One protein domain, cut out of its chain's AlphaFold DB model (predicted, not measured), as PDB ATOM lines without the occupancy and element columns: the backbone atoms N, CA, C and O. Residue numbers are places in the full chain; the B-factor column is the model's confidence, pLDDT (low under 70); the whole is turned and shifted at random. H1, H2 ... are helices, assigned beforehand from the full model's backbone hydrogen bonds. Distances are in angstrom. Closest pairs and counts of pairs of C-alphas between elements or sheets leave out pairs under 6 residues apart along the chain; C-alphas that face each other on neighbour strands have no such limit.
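AT A GLANCE: This is residues 406 to 451 of the 451 residues of the protein "Putative proline-rich protein PRCC" of Penaeus vannamei (UniProt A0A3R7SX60). What does the model look like? It is one long, nearly straight helix, H2, with a small hook at its beginning, where the first printed residues and the short helix H1 fold back at its end. How large and of what class is it? The printed part has 46 residues with two named helices, H1 then H2, and no named strand; it is all helix. It is extended, with a radius of gyration of the C-alphas of 17.4 A, a rod of 53 by 13 by 11 A.

IN THESE COORDINATES: Where does H1 lie? H1 is residues 409 to 413, with C-alpha 409 at (37.128, 18.267, 6.356). Where does H2 run? H2 is residues 417 to 449, 46.0 A from C-alpha 417 at (27.455, 11.408, 11.573) to C-alpha 449 at (14.279, -15.526, -23.304).

HOW THE PARTS SIT: How do the helices meet? H1 and H2 touch only at the corner by their tight link, H2 with residues 417 to 419 alone; the closest C-alphas, of Lys 412 and Phe 419, are 5.6 A apart. What do the backbones show? In H1 and H2 every O i to N i+4 pair is within hydrogen-bond range.

THE WHOLE: What stands free? Residues 424 to 441, in H2, and 444 to 450, of which 444 to 449 belong to H2, stand free. How far does it reach? The two C-alphas farthest apart, of Arg 410 and Gly 450, are 53.2 A apart. Is it whole and confident? The printed part has no cut, and no printed residue is under 70 in pLDDT.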
ATOM      1  N   MET A 406      27.413  19.368   2.485       83.25
ATOM      2  CA  MET A 406      28.748  18.800   2.280       83.25
ATOM      3  C   MET A 406      29.506  18.729   3.613       83.25
ATOM      4  O   MET A 406      29.726  19.756   4.261       83.25
ATOM      5  N   PRO A 407      29.960  17.540   4.026       86.19
ATOM      6  CA  PRO A 407      30.668  17.378   5.284       86.19
ATOM      7  C   PRO A 407      31.998  18.148   5.284       86.19
ATOM      8  O   PRO A 407      32.789  18.064   4.340       86.19
ATOM      9  N   SER A 408      32.257  18.882   6.372       90.88
ATOM     10  CA  SER A 408      33.517  19.604   6.613       90.88
ATOM     11  C   SER A 408      34.718  18.650   6.675       90.88
ATOM     12  O   SER A 408      34.568  17.472   6.991       90.88
ATOM     13  N   GLN A 409      35.939  19.130   6.419       89.25
ATOM     14  CA  GLN A 409      37.128  18.267   6.356       89.25
ATOM     15  C   GLN A 409      37.398  17.524   7.681       89.25
ATOM     16  O   GLN A 409      37.695  16.332   7.669       89.25
ATOM     17  N   ARG A 410      37.182  18.180   8.832       90.94
ATOM     18  CA  ARG A 410      37.262  17.537  10.158       90.94
ATOM     19  C   ARG A 410      36.188  16.458  10.344       90.94
ATOM     20  O   ARG A 410      36.445  15.436  10.969       90.94
ATOM     21  N   THR A 411      34.994  16.679   9.795       92.00
ATOM     22  CA  THR A 411      33.869  15.728   9.799       92.00
ATOM     23  C   THR A 411      34.185  14.502   8.944       92.00
ATOM     24  O   THR A 411      33.874  13.390   9.367       92.00
ATOM     25  N   LYS A 412      34.867  14.693   7.802       93.06
ATOM     26  CA  LYS A 412      35.391  13.610   6.954       93.06
ATOM     27  C   LYS A 412      36.447  12.783   7.690       93.06
ATOM     28  O   LYS A 412      36.298  11.573   7.786       93.06
ATOM     29  N   GLN A 413      37.460  13.441   8.262       93.62
ATOM     30  CA  GLN A 413      38.559  12.775   8.979       93.62
ATOM     31  C   GLN A 413      38.085  12.003  10.216       93.62
ATOM     32  O   GLN A 413      38.595  10.933  10.508       93.62
ATOM     33  N   LYS A 414      37.109  12.542  10.957       95.94
ATOM     34  CA  LYS A 414      36.590  11.919  12.185       95.94
ATOM     35  C   LYS A 414      35.392  10.997  11.961       95.94
ATOM     36  O   LYS A 414      34.763  10.610  12.941       95.94
ATOM     37  N   HIS A 415      35.026  10.721  10.707       92.75
ATOM     38  CA  HIS A 415      33.847   9.926  10.348       92.75
ATOM     39  C   HIS A 415      32.587  10.314  11.138       92.75
ATOM     40  O   HIS A 415      31.847   9.475  11.646       92.75
ATOM     41  N   GLN A 416      32.357  11.618  11.286       96.12
ATOM     42  CA  GLN A 416      31.207  12.109  12.039       96.12
ATOM     43  C   GLN A 416      29.900  11.774  11.315       96.12
ATOM     44  O   GLN A 416      29.875  11.603  10.096       96.12
ATOM     45  N   ILE A 417      28.795  11.769  12.064       93.06
ATOM     46  CA  ILE A 417      27.455  11.408  11.573       93.06
ATOM     47  C   ILE A 417      27.089  12.171  10.295       93.06
ATOM     48  O   ILE A 417      26.579  11.572   9.360       93.06
ATOM     49  N   THR A 418      27.411  13.463  10.203       93.75
ATOM     50  CA  THR A 418      27.159  14.262   8.993       93.75
ATOM     51  C   THR A 418      27.911  13.730   7.767       93.75
ATOM     52  O   THR A 418      27.351  13.703   6.675       93.75
ATOM     53  N   PHE A 419      29.157  13.268   7.931       94.69
ATOM     54  CA  PHE A 419      29.914  12.637   6.845       94.69
ATOM     55  C   PHE A 419      29.335  11.275   6.478       94.69
ATOM     56  O   PHE A 419      29.156  11.000   5.297       94.69
ATOM     57  N   LEU A 420      28.993  10.454   7.470       95.44
ATOM     58  CA  LEU A 420      28.384   9.146   7.231       95.44
ATOM     59  C   LEU A 420      27.021   9.266   6.547       95.44
ATOM     60  O   LEU A 420      26.731   8.497   5.642       95.44
ATOM     61  N   ALA A 421      26.206  10.248   6.928       93.12
ATOM     62  CA  ALA A 421      24.921  10.518   6.296       93.12
ATOM     63  C   ALA A 421      25.097  10.933   4.831       93.12
ATOM     64  O   ALA A 421      24.391  10.430   3.962       93.12
ATOM     65  N   HIS A 422      26.072  11.801   4.544       91.81
ATOM     66  CA  HIS A 422      26.411  12.170   3.171       91.81
ATOM     67  C   HIS A 422      26.885  10.961   2.363       91.81
ATOM     68  O   HIS A 422      26.372  10.702   1.281       91.81
ATOM     69  N   GLN A 423      27.804  10.175   2.925       93.56
ATOM     70  CA  GLN A 423      28.340   8.976   2.289       93.56
ATOM     71  C   GLN A 423      27.255   7.916   2.049       93.56
ATOM     72  O   GLN A 423      27.252   7.247   1.019       93.56
ATOM     73  N   ALA A 424      26.326   7.751   2.992       92.12
ATOM     74  CA  ALA A 424      25.189   6.852   2.852       92.12
ATOM     75  C   ALA A 424      24.219   7.348   1.778       92.12
ATOM     76  O   ALA A 424      23.760   6.541   0.981       92.12
ATOM     77  N   LYS A 425      23.960   8.659   1.709       90.62
ATOM     78  CA  LYS A 425      23.124   9.273   0.669       90.62
ATOM     79  C   LYS A 425      23.726   9.097  -0.728       90.62
ATOM     80  O   LYS A 425      23.005   8.777  -1.666       90.62
ATOM     81  N   GLU A 426      25.040   9.268  -0.867       86.75
ATOM     82  CA  GLU A 426      25.751   9.007  -2.126       86.75
ATOM     83  C   GLU A 426      25.658   7.527  -2.520       86.75
ATOM     84  O   GLU A 426      25.265   7.211  -3.642       86.75
ATOM     85  N   ARG A 427      25.909   6.608  -1.576       92.50
ATOM     86  CA  ARG A 427      25.768   5.165  -1.830       92.50
ATOM     87  C   ARG A 427      24.334   4.725  -2.103       92.50
ATOM     88  O   ARG A 427      24.135   3.787  -2.864       92.50
ATOM     89  N   GLU A 428      23.332   5.355  -1.493       90.44
ATOM     90  CA  GLU A 428      21.920   5.074  -1.772       90.44
ATOM     91  C   GLU A 428      21.607   5.348  -3.244       90.44
ATOM     92  O   GLU A 428      20.954   4.533  -3.893       90.44
ATOM     93  N   LEU A 429      22.110   6.459  -3.782       88.44
ATOM     94  CA  LEU A 429      21.932   6.800  -5.187       88.44
ATOM     95  C   LEU A 429      22.620   5.788  -6.112       88.44
ATOM     96  O   LEU A 429      22.003   5.306  -7.060       88.44
ATOM     97  N   GLU A 430      23.860   5.396  -5.807       89.50
ATOM     98  CA  GLU A 430      24.557   4.332  -6.545       89.50
ATOM     99  C   GLU A 430      23.780   3.009  -6.500       89.50
ATOM    100  O   GLU A 430      23.607   2.343  -7.522       89.50
ATOM    101  N   LEU A 431      23.259   2.628  -5.330       91.44
ATOM    102  CA  LEU A 431      22.460   1.416  -5.161       91.44
ATOM    103  C   LEU A 431      21.141   1.480  -5.935       91.44
ATOM    104  O   LEU A 431      20.759   0.471  -6.527       91.44
ATOM    105  N   LYS A 432      20.467   2.633  -5.979       91.06
ATOM    106  CA  LYS A 432      19.259   2.840  -6.797       91.06
ATOM    107  C   LYS A 432      19.556   2.681  -8.279       91.06
ATOM    108  O   LYS A 432      18.838   1.944  -8.952       91.06
ATOM    109  N   ASN A 433      20.639   3.282  -8.766       89.75
ATOM    110  CA  ASN A 433      21.062   3.134 -10.157       89.75
ATOM    111  C   ASN A 433      21.419   1.675 -10.478       89.75
ATOM    112  O   ASN A 433      20.930   1.130 -11.466       89.75
ATOM    113  N   ASN A 434      22.156   0.991  -9.601       92.19
ATOM    114  CA  ASN A 434      22.448  -0.438  -9.745       92.19
ATOM    115  C   ASN A 434      21.173  -1.297  -9.722       92.19
ATOM    116  O   ASN A 434      21.049  -2.255 -10.480       92.19
ATOM    117  N   TRP A 435      20.192  -0.971  -8.877       89.88
ATOM    118  CA  TRP A 435      18.895  -1.651  -8.855       89.88
ATOM    119  C   TRP A 435      18.093  -1.412 -10.130       89.88
ATOM    120  O   TRP A 435      17.505  -2.359 -10.654       89.88
ATOM    121  N   ALA A 436      18.075  -0.183 -10.644       89.50
ATOM    122  CA  ALA A 436      17.429   0.154 -11.906       89.50
ATOM    123  C   ALA A 436      18.078  -0.606 -13.071       89.50
ATOM    124  O   ALA A 436      17.366  -1.229 -13.860       89.50
ATOM    125  N   GLN A 437      19.411  -0.655 -13.119       90.75
ATOM    126  CA  GLN A 437      20.167  -1.431 -14.104       90.75
ATOM    127  C   GLN A 437      19.890  -2.928 -13.979       90.75
ATOM    128  O   GLN A 437      19.496  -3.549 -14.958       90.75
ATOM    129  N   ASN A 438      19.986  -3.512 -12.783       94.31
ATOM    130  CA  ASN A 438      19.684  -4.931 -12.559       94.31
ATOM    131  C   ASN A 438      18.236  -5.281 -12.922       94.31
ATOM    132  O   ASN A 438      17.939  -6.375 -13.405       94.31
ATOM    133  N   ARG A 439      17.302  -4.354 -12.700       93.38
ATOM    134  CA  ARG A 439      15.913  -4.514 -13.129       93.38
ATOM    135  C   ARG A 439      15.800  -4.463 -14.648       93.38
ATOM    136  O   ARG A 439      15.101  -5.298 -15.215       93.38
ATOM    137  N   MET A 440      16.481  -3.524 -15.298       89.50
ATOM    138  CA  MET A 440      16.522  -3.403 -16.754       89.50
ATOM    139  C   MET A 440      17.137  -4.649 -17.395       89.50
ATOM    140  O   MET A 440      16.522  -5.216 -18.289       89.50
ATOM    141  N   THR A 441      18.283  -5.132 -16.911       91.94
ATOM    142  CA  THR A 441      18.938  -6.346 -17.423       91.94
ATOM    143  C   THR A 441      18.062  -7.574 -17.214       91.94
ATOM    144  O   THR A 441      17.954  -8.415 -18.107       91.94
ATOM    145  N   LYS A 442      17.346  -7.656 -16.085       94.56
ATOM    146  CA  LYS A 442      16.335  -8.694 -15.870       94.56
ATOM    147  C   LYS A 442      15.189  -8.586 -16.877       94.56
ATOM    148  O   LYS A 442      14.807  -9.606 -17.438       94.56
ATOM    149  N   MET A 443      14.670  -7.387 -17.150       91.31
ATOM    150  CA  MET A 443      13.621  -7.190 -18.164       91.31
ATOM    151  C   MET A 443      14.119  -7.498 -19.579       91.31
ATOM    152  O   MET A 443      13.393  -8.112 -20.347       91.31
ATOM    153  N   GLN A 444      15.356  -7.133 -19.919       92.69
ATOM    154  CA  GLN A 444      15.991  -7.473 -21.197       92.69
ATOM    155  C   GLN A 444      16.163  -8.985 -21.345       92.69
ATOM    156  O   GLN A 444      15.856  -9.539 -22.395       92.69
ATOM    157  N   THR A 445      16.605  -9.664 -20.285       94.94
ATOM    158  CA  THR A 445      16.736 -11.129 -20.254       94.94
ATOM    159  C   THR A 445      15.366 -11.783 -20.406       94.94
ATOM    160  O   THR A 445      15.195 -12.651 -21.255       94.94
ATOM    161  N   GLN A 446      14.361 -11.304 -19.671       95.38
ATOM    162  CA  GLN A 446      12.987 -11.783 -19.787       95.38
ATOM    163  C   GLN A 446      12.404 -11.520 -21.184       95.38
ATOM    164  O   GLN A 446      11.694 -12.363 -21.711       95.38
ATOM    165  N   ALA A 447      12.715 -10.392 -21.822       93.69
ATOM    166  CA  ALA A 447      12.283 -10.108 -23.190       93.69
ATOM    167  C   ALA A 447      12.991 -11.007 -24.216       93.69
ATOM    168  O   ALA A 447      12.373 -11.452 -25.179       93.69
ATOM    169  N   LYS A 448      14.279 -11.296 -23.999       96.81
ATOM    170  CA  LYS A 448      15.091 -12.133 -24.887       96.81
ATOM    171  C   LYS A 448      14.741 -13.616 -24.785       96.81
ATOM    172  O   LYS A 448      14.776 -14.312 -25.794       96.81
ATOM    173  N   TYR A 449      14.433 -14.096 -23.583       96.44
ATOM    174  CA  TYR A 449      14.279 -15.526 -23.304       96.44
ATOM    175  C   TYR A 449      12.875 -15.927 -22.834       96.44
ATOM    176  O   TYR A 449      12.556 -17.111 -22.816       96.44
ATOM    177  N   GLY A 450      12.010 -14.970 -22.504       93.88
ATOM    178  CA  GLY A 450      10.603 -15.207 -22.178       93.88
ATOM    179  C   GLY A 450      10.318 -15.748 -20.773       93.88
ATOM    180  O   GLY A 450       9.149 -16.000 -20.483       93.88
ATOM    181  N   PHE A 451      11.326 -15.920 -19.906       72.19
ATOM    182  CA  PHE A 451      11.177 -16.443 -18.538       72.19
ATOM    183  C   PHE A 451      11.838 -15.567 -17.472       72.19
ATOM    184  O   PHE A 451      12.905 -14.972 -17.752       72.19
TER     185      PHE A 451